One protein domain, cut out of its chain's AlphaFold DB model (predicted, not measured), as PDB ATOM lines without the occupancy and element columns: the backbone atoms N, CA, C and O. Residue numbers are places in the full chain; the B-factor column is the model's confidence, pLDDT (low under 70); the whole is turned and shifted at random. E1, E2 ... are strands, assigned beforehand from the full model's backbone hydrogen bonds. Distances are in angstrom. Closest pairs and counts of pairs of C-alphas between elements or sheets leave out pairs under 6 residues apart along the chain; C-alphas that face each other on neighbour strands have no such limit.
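What this domain is: This is residues 2 to 36, 117 to 129 and 138 to 156 of the 216 residues of the protein "SET domain-containing protein" of Stagonospora sp. SRC1lsM3a (UniProt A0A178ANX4). With little regular structure, this is a strand hairpin, E1 and E2, at one end, and two separate strands, E3 and E4, toward the other, loops running between. The printed part has 67 residues, under half in named elements, with no named helix and strands in the order E1, E2, E3, E4. The two-stranded sheet is antiparallel, the class all strand; the whole is compact, radius of gyration of the C-alphas 12.1 A, spans 34 by 25 by 25 A.

Where its parts are: E1, residues 10 to 15, spans 15.0 A from C-alpha 10 at (49.533, 19.103, 41.307). E2, residues 19 to 24, spans 16.6 A; E3, residues 33 to 36, 7.5 A. E4, residues 123 to 128, spans 15.6 A to C-alpha 128 at (35.989, 31.390, 31.000).

How they stand to each other: Hairpin E1 and E2 has N 13 and O 21 within hydrogen-bond range, 2.8 A. E3 and E4, near each other, pair with no named strand; residues 123 to 124 of E4 pair, parallel, with residues 150 to 151. E4 is apart from E1 and E2.

The domain as a whole: The printed part is cut between residues 36 and 117, whose C-alphas are 17.5 A apart, and between residues 129 and 138, whose C-alphas are 19.6 A apart. No printed-whole link is long. Residues 2 to 7, 17 to 18, 117 to 120 and 150 to 156 have pLDDT under 70.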
ATOM      1  N   GLY A   2      59.158  28.141  52.253       29.86
ATOM      2  CA  GLY A   2      58.239  28.640  51.225       29.86
ATOM      3  C   GLY A   2      56.978  27.788  51.155       29.86
ATOM      4  O   GLY A   2      57.057  26.564  51.086       29.86
ATOM      5  N   THR A   3      55.824  28.437  51.216       31.08
ATOM      6  CA  THR A   3      54.506  27.830  51.054       31.08
ATOM      7  C   THR A   3      54.418  27.169  49.682       31.08
ATOM      8  O   THR A   3      54.330  27.834  48.652       31.08
ATOM      9  N   ILE A   4      54.445  25.835  49.667       40.22
ATOM     10  CA  ILE A   4      54.020  25.040  48.517       40.22
ATOM     11  C   ILE A   4      52.546  25.394  48.322       40.22
ATOM     12  O   ILE A   4      51.705  25.011  49.132       40.22
ATOM     13  N   SER A   5      52.226  26.177  47.292       50.69
ATOM     14  CA  SER A   5      50.845  26.293  46.833       50.69
ATOM     15  C   SER A   5      50.500  24.946  46.199       50.69
ATOM     16  O   SER A   5      50.741  24.720  45.014       50.69
ATOM     17  N   SER A   6      50.096  23.983  47.028       52.91
ATOM     18  CA  SER A   6      49.692  22.666  46.561       52.91
ATOM     19  C   SER A   6      48.318  22.804  45.924       52.91
ATOM     20  O   SER A   6      47.325  23.125  46.577       52.91
ATOM     21  N   LEU A   7      48.256  22.564  44.618       67.44
ATOM     22  CA  LEU A   7      46.983  22.269  43.991       67.44
ATOM     23  C   LEU A   7      46.550  20.868  44.453       67.44
ATOM     24  O   LEU A   7      47.395  20.001  44.690       67.44
ATOM     25  N   PRO A   8      45.243  20.577  44.542       76.56
ATOM     26  CA  PRO A   8      44.761  19.275  45.013       76.56
ATOM     27  C   PRO A   8      45.292  18.072  44.216       76.56
ATOM     28  O   PRO A   8      45.253  16.937  44.703       76.56
ATOM     29  N   ILE A   9      45.731  18.306  42.975       86.00
ATOM     30  CA  ILE A   9      46.204  17.291  42.026       86.00
ATOM     31  C   ILE A   9      47.605  17.573  41.463       86.00
ATOM     32  O   ILE A   9      48.134  16.737  40.732       86.00
ATOM     33  N   CYS A  10      48.225  18.702  41.825       85.75
ATOM     34  CA  CYS A  10      49.533  19.103  41.307       85.75
ATOM     35  C   CYS A  10      50.377  19.828  42.358       85.75
ATOM     36  O   CYS A  10      49.861  20.429  43.297       85.75
ATOM     37  N   THR A  11      51.689  19.830  42.165       86.94
ATOM     38  CA  THR A  11      52.622  20.609  42.980       86.94
ATOM     39  C   THR A  11      53.590  21.374  42.097       86.94
ATOM     40  O   THR A  11      54.005  20.885  41.050       86.94
ATOM     41  N   ILE A  12      53.955  22.577  42.529       82.56
ATOM     42  CA  ILE A  12      54.990  23.376  41.876       82.56
ATOM     43  C   ILE A  12      56.349  22.888  42.388       82.56
ATOM     44  O   ILE A  12      56.559  22.826  43.601       82.56
ATOM     45  N   VAL A  13      57.259  22.552  41.476       82.81
ATOM     46  CA  VAL A  13      58.617  22.080  41.775       82.81
ATOM     47  C   VAL A  13      59.634  22.981  41.084       82.81
ATOM     48  O   VAL A  13      59.444  23.379  39.939       82.81
ATOM     49  N   ASP A  14      60.711  23.325  41.787       78.00
ATOM     50  CA  ASP A  14      61.854  24.031  41.206       78.00
ATOM     51  C   ASP A  14      62.740  23.050  40.428       78.00
ATOM     52  O   ASP A  14      63.214  22.055  40.978       78.00
ATOM     53  N   VAL A  15      62.982  23.347  39.153       72.06
ATOM     54  CA  VAL A  15      63.766  22.516  38.239       72.06
ATOM     55  C   VAL A  15      64.975  23.304  37.750       72.06
ATOM     56  O   VAL A  15      64.860  24.368  37.131       72.06
ATOM     57  N   ALA A  16      66.165  22.773  38.041       72.19
ATOM     58  CA  ALA A  16      67.431  23.400  37.688       72.19
ATOM     59  C   ALA A  16      67.500  23.678  36.176       72.19
ATOM     60  O   ALA A  16      67.343  22.775  35.359       72.19
ATOM     61  N   GLY A  17      67.714  24.943  35.808       65.94
ATOM     62  CA  GLY A  17      67.809  25.383  34.413       65.94
ATOM     63  C   GLY A  17      66.479  25.566  33.670       65.94
ATOM     64  O   GLY A  17      66.505  26.094  32.564       65.94
ATOM     65  N   LYS A  18      65.331  25.192  34.256       60.62
ATOM     66  CA  LYS A  18      63.997  25.326  33.625       60.62
ATOM     67  C   LYS A  18      63.015  26.222  34.385       60.62
ATOM     68  O   LYS A  18      61.934  26.517  33.881       60.62
ATOM     69  N   GLY A  19      63.382  26.662  35.587       70.62
ATOM     70  CA  GLY A  19      62.525  27.489  36.433       70.62
ATOM     71  C   GLY A  19      61.612  26.637  37.312       70.62
ATOM     72  O   GLY A  19      62.089  25.741  38.000       70.62
ATOM     73  N   LYS A  20      60.314  26.944  37.332       71.12
ATOM     74  CA  LYS A  20      59.310  26.198  38.103       71.12
ATOM     75  C   LYS A  20      58.467  25.362  37.148       71.12
ATOM     76  O   LYS A  20      58.027  25.878  36.133       71.12
ATOM     77  N   GLU A  21      58.218  24.106  37.483       76.62
ATOM     78  CA  GLU A  21      57.344  23.208  36.723       76.62
ATOM     79  C   GLU A  21      56.165  22.769  37.594       76.62
ATOM     80  O   GLU A  21      56.278  22.679  38.819       76.62
ATOM     81  N   LEU A  22      55.016  22.514  36.968       84.19
ATOM     82  CA  LEU A  22      53.840  21.994  37.655       84.19
ATOM     83  C   LEU A  22      53.738  20.489  37.400       84.19
ATOM     84  O   LEU A  22      53.563  20.071  36.261       84.19
ATOM     85  N   ILE A  23      53.843  19.689  38.459       87.56
ATOM     86  CA  ILE A  23      53.934  18.227  38.378       87.56
ATOM     87  C   ILE A  23      52.670  17.585  38.949       87.56
ATOM     88  O   ILE A  23      52.209  17.964  40.031       87.56
ATOM     89  N   ALA A  24      52.124  16.589  38.250       90.38
ATOM     90  CA  ALA A  24      50.983  15.802  38.706       90.38
ATOM     91  C   ALA A  24      51.325  14.992  39.973       90.38
ATOM     92  O   ALA A  24      52.283  14.221  40.002       90.38
ATOM     93  N   THR A  25      50.534  15.126  41.040       91.25
ATOM     94  CA  THR A  25      50.745  14.372  42.299       91.25
ATOM     95  C   THR A  25      49.992  13.042  42.335       91.25
ATOM     96  O   THR A  25      50.255  12.195  43.195       91.25
ATOM     97  N   LYS A  26      49.080  12.843  41.382       92.62
ATOM     98  CA  LYS A  26      48.289  11.635  41.129       92.62
ATOM     99  C   LYS A  26      47.983  11.546  39.630       92.62
ATOM    100  O   LYS A  26      48.211  12.526  38.928       92.62
ATOM    101  N   ASP A  27      47.444  10.421  39.177       92.88
ATOM    102  CA  ASP A  27      46.968  10.296  37.797       92.88
ATOM    103  C   ASP A  27      45.798  11.263  37.553       92.88
ATOM    104  O   ASP A  27      44.874  11.358  38.368       92.88
ATOM    105  N   ILE A  28      45.856  12.002  36.448       92.88
ATOM    106  CA  ILE A  28      44.862  12.998  36.046       92.88
ATOM    107  C   ILE A  28      44.174  12.480  34.779       92.88
ATOM    108  O   ILE A  28      44.793  12.484  33.715       92.88
ATOM    109  N   PRO A  29      42.908  12.046  34.865       93.31
ATOM    110  CA  PRO A  29      42.160  11.620  33.691       93.31
ATOM    111  C   PRO A  29      41.933  12.759  32.693       93.31
ATOM    112  O   PRO A  29      41.776  13.923  33.089       93.31
ATOM    113  N   LEU A  30      41.812  12.410  31.414       91.94
ATOM    114  CA  LEU A  30      41.344  13.283  30.338       91.94
ATOM    115  C   LEU A  30      40.114  14.106  30.766       91.94
ATOM    116  O   LEU A  30      39.169  13.590  31.365       91.94
ATOM    117  N   GLY A  31      40.111  15.396  30.430       86.81
ATOM    118  CA  GLY A  31      39.013  16.321  30.718       86.81
ATOM    119  C   GLY A  31      38.989  16.850  32.153       86.81
ATOM    120  O   GLY A  31      38.184  17.729  32.465       86.81
ATOM    121  N   THR A  32      39.875  16.379  33.037       89.19
ATOM    122  CA  THR A  32      39.963  16.892  34.410       89.19
ATOM    123  C   THR A  32      40.372  18.360  34.408       89.19
ATOM    124  O   THR A  32      41.367  18.737  33.787       89.19
ATOM    125  N   ARG A  33      39.643  19.194  35.158       89.44
ATOM    126  CA  ARG A  33      40.047  20.579  35.422       89.44
ATOM    127  C   ARG A  33      41.202  20.608  36.419       89.44
ATOM    128  O   ARG A  33      41.032  20.239  37.579       89.44
ATOM    129  N   ILE A  34      42.348  21.090  35.958       88.38
ATOM    130  CA  ILE A  34      43.599  21.176  36.710       88.38
ATOM    131  C   ILE A  34      43.677  22.503  37.470       88.38
ATOM    132  O   ILE A  34      43.921  22.517  38.675       88.38
ATOM    133  N   ILE A  35      43.442  23.619  36.770       87.75
ATOM    134  CA  ILE A  35      43.515  24.981  37.319       87.75
ATOM    135  C   ILE A  35      42.215  25.723  37.024       87.75
ATOM    136  O   ILE A  35      41.593  25.536  35.978       87.75
ATOM    137  N   SER A  36      41.826  26.576  37.967       89.50
ATOM    138  CA  SER A  36      40.795  27.599  37.816       89.50
ATOM    139  C   SER A  36      41.289  28.824  38.587       89.50
ATOM    140  O   SER A  36      41.247  28.836  39.816       89.50
ATOM    141  N   HIS A 117      55.168  26.168  28.381       63.59
ATOM    142  CA  HIS A 117      54.513  25.667  27.178       63.59
ATOM    143  C   HIS A 117      55.408  24.645  26.461       63.59
ATOM    144  O   HIS A 117      56.601  24.898  26.293       63.59
ATOM    145  N   ALA A 118      54.833  23.556  25.943       60.06
ATOM    146  CA  ALA A 118      55.550  22.601  25.095       60.06
ATOM    147  C   ALA A 118      54.707  22.144  23.893       60.06
ATOM    148  O   ALA A 118      53.481  22.160  23.941       60.06
ATOM    149  N   CYS A 119      55.378  21.719  22.815       54.59
ATOM    150  CA  CYS A 119      54.727  21.233  21.592       54.59
ATOM    151  C   CYS A 119      54.004  19.886  21.781       54.59
ATOM    152  O   CYS A 119      53.050  19.614  21.061       54.59
ATOM    153  N   ASP A 120      54.434  19.061  22.743       62.38
ATOM    154  CA  ASP A 120      53.705  17.861  23.184       62.38
ATOM    155  C   ASP A 120      52.835  18.208  24.396       62.38
ATOM    156  O   ASP A 120      53.153  17.900  25.550       62.38
ATOM    157  N   ASN A 121      51.770  18.957  24.129       77.69
ATOM    158  CA  ASN A 121      50.875  19.410  25.175       77.69
ATOM    159  C   ASN A 121      50.070  18.243  25.775       77.69
ATOM    160  O   ASN A 121      49.703  17.269  25.115       77.69
ATOM    161  N   ASN A 122      49.825  18.325  27.079       84.69
ATOM    162  CA  ASN A 122      48.950  17.409  27.815       84.69
ATOM    163  C   ASN A 122      47.820  18.147  28.547       84.69
ATOM    164  O   ASN A 122      46.903  17.517  29.077       84.69
ATOM    165  N   ALA A 123      47.827  19.480  28.486       85.12
ATOM    166  CA  ALA A 123      46.782  20.339  29.012       85.12
ATOM    167  C   ALA A 123      46.432  21.471  28.030       85.12
ATOM    168  O   ALA A 123      47.192  21.786  27.118       85.12
ATOM    169  N   GLN A 124      45.290  22.121  28.236       83.88
ATOM    170  CA  GLN A 124      44.859  23.272  27.447       83.88
ATOM    171  C   GLN A 124      44.327  24.377  28.347       83.88
ATOM    172  O   GLN A 124      43.504  24.130  29.232       83.88
ATOM    173  N   ASN A 125      44.802  25.596  28.091       84.44
ATOM    174  CA  ASN A 125      44.319  26.814  28.723       84.44
ATOM    175  C   ASN A 125      43.116  27.383  27.962       84.44
ATOM    176  O   ASN A 125      43.118  27.447  26.735       84.44
ATOM    177  N   TYR A 126      42.119  27.855  28.702       82.69
ATOM    178  CA  TYR A 126      40.926  28.508  28.177       82.69
ATOM    179  C   TYR A 126      40.454  29.589  29.153       82.69
ATOM    180  O   TYR A 126      40.421  29.372  30.365       82.69
ATOM    181  N   TRP A 127      40.073  30.752  28.631       85.81
ATOM    182  CA  TRP A 127      39.461  31.809  29.430       85.81
ATOM    183  C   TRP A 127      37.950  31.595  29.534       85.81
ATOM    184  O   TRP A 127      37.263  31.534  28.522       85.81
ATOM    185  N   ASN A 128      37.421  31.504  30.755       85.06
ATOM    186  CA  ASN A 128      35.989  31.390  31.000       85.06
ATOM    187  C   ASN A 128      35.402  32.751  31.390       85.06
ATOM    188  O   ASN A 128      35.552  33.172  32.537       85.06
ATOM    189  N   ASP A 129      34.687  33.395  30.466       84.69
ATOM    190  CA  ASP A 129      34.079  34.714  30.692       84.69
ATOM    191  C   ASP A 129      33.037  34.731  31.810       84.69
ATOM    192  O   ASP A 129      32.988  35.675  32.590       84.69
ATOM    193  N   ALA A 138      43.086  18.848  31.378       88.94
ATOM    194  CA  ALA A 138      43.847  17.778  30.744       88.94
ATOM    195  C   ALA A 138      43.229  17.419  29.379       88.94
ATOM    196  O   ALA A 138      42.022  17.183  29.299       88.94
ATOM    197  N   VAL A 139      44.042  17.349  28.322       88.94
ATOM    198  CA  VAL A 139      43.607  16.947  26.960       88.94
ATOM    199  C   VAL A 139      43.990  15.508  26.606       88.94
ATOM    200  O   VAL A 139      43.643  15.009  25.538       88.94
ATOM    201  N   LYS A 140      44.670  14.826  27.528       88.88
ATOM    202  CA  LYS A 140      44.944  13.384  27.557       88.88
ATOM    203  C   LYS A 140      45.111  12.952  29.014       88.88
ATOM    204  O   LYS A 140      45.195  13.809  29.892       88.88
ATOM    205  N   ASP A 141      45.139  11.650  29.274       91.19
ATOM    206  CA  ASP A 141      45.492  11.153  30.606       91.19
ATOM    207  C   ASP A 141      46.932  11.569  30.947       91.19
ATOM    208  O   ASP A 141      47.832  11.426  30.118       91.19
ATOM    209  N   ILE A 142      47.142  12.093  32.156       91.75
ATOM    210  CA  ILE A 142      48.449  12.533  32.657       91.75
ATOM    211  C   ILE A 142      48.826  11.649  33.852       91.75
ATOM    212  O   ILE A 142      48.207  11.766  34.915       91.75
ATOM    213  N   PRO A 143      49.816  10.757  33.715       93.25
ATOM    214  CA  PRO A 143      50.326   9.955  34.815       93.25
ATOM    215  C   PRO A 143      50.877  10.802  35.964       93.25
ATOM    216  O   PRO A 143      51.452  11.880  35.776       93.25
ATOM    217  N   LYS A 144      50.777  10.266  37.180       92.50
ATOM    218  CA  LYS A 144      51.459  10.810  38.353       92.50
ATOM    219  C   LYS A 144      52.951  11.022  38.063       92.50
ATOM    220  O   LYS A 144      53.648  10.108  37.634       92.50
ATOM    221  N   GLY A 145      53.456  12.196  38.428       88.56
ATOM    222  CA  GLY A 145      54.861  12.571  38.281       88.56
ATOM    223  C   GLY A 145      55.203  13.219  36.943       88.56
ATOM    224  O   GLY A 145      56.319  13.713  36.810       88.56
ATOM    225  N   GLU A 146      54.274  13.265  35.984       87.44
ATOM    226  CA  GLU A 146      54.487  13.996  34.735       87.44
ATOM    227  C   GLU A 146      54.297  15.511  34.928       87.44
ATOM    228  O   GLU A 146      53.474  15.969  35.732       87.44
ATOM    229  N   ASP A 147      55.079  16.288  34.184       84.62
ATOM    230  CA  ASP A 147      54.972  17.737  34.073       84.62
ATOM    231  C   ASP A 147      53.793  18.152  33.179       84.62
ATOM    232  O   ASP A 147      53.506  17.549  32.138       84.62
ATOM    233  N   LEU A 148      53.107  19.215  33.583       80.00
ATOM    234  CA  LEU A 148      51.995  19.793  32.841       80.00
ATOM    235  C   LEU A 148      52.514  20.746  31.772       80.00
ATOM    236  O   LEU A 148      53.244  21.694  32.057       80.00
ATOM    237  N   LYS A 149      52.066  20.496  30.546       80.88
ATOM    238  CA  LYS A 149      52.496  21.154  29.317       80.88
ATOM    239  C   LYS A 149      51.256  21.711  28.623       80.88
ATOM    240  O   LYS A 149      50.672  21.023  27.785       80.88
ATOM    241  N   PRO A 150      50.755  22.888  29.018       68.50
ATOM    242  CA  PRO A 150      49.580  23.465  28.399       68.50
ATOM    243  C   PRO A 150      49.892  23.985  26.998       68.50
ATOM    244  O   PRO A 150      50.984  24.505  26.775       68.50
ATOM    245  N   THR A 151      48.914  23.927  26.093       68.56
ATOM    246  CA  THR A 151      48.949  24.662  24.818       68.56
ATOM    247  C   THR A 151      48.903  26.173  25.047       68.56
ATOM    248  O   THR A 151      48.315  26.672  26.015       68.56
ATOM    249  N   ARG A 152      49.525  26.919  24.134       62.03
ATOM    250  CA  ARG A 152      49.604  28.375  24.132       62.03
ATOM    251  C   ARG A 152      48.222  28.900  23.813       62.03
ATOM    252  O   ARG A 152      47.539  28.415  22.911       62.03
ATOM    253  N   ILE A 153      47.806  29.909  24.566       57.94
ATOM    254  CA  ILE A 153      46.535  30.566  24.291       57.94
ATOM    255  C   ILE A 153      46.704  31.335  22.977       57.94
ATOM    256  O   ILE A 153      47.493  32.276  22.920       57.94
ATOM    257  N   GLY A 154      45.996  30.895  21.933       48.84
ATOM    258  CA  GLY A 154      46.064  31.459  20.579       48.84
ATOM    259  C   GLY A 154      46.491  30.474  19.482       48.84
ATOM    260  O   GLY A 154      46.189  30.729  18.321       48.84
ATOM    261  N   ASP A 155      47.101  29.334  19.827       44.12
ATOM    262  CA  ASP A 155      47.616  28.376  18.828       44.12
ATOM    263  C   ASP A 155      46.513  27.479  18.211       44.12
ATOM    264  O   ASP A 155      46.717  26.883  17.158       44.12
ATOM    265  N   GLU A 156      45.308  27.444  18.796       36.94
ATOM    266  CA  GLU A 156      44.118  26.763  18.245       36.94
ATOM    267  C   GLU A 156      43.008  27.742  17.816       36.94
ATOM    268  O   GLU A 156      41.815  27.492  17.996       36.94
TER     269      GLU A 156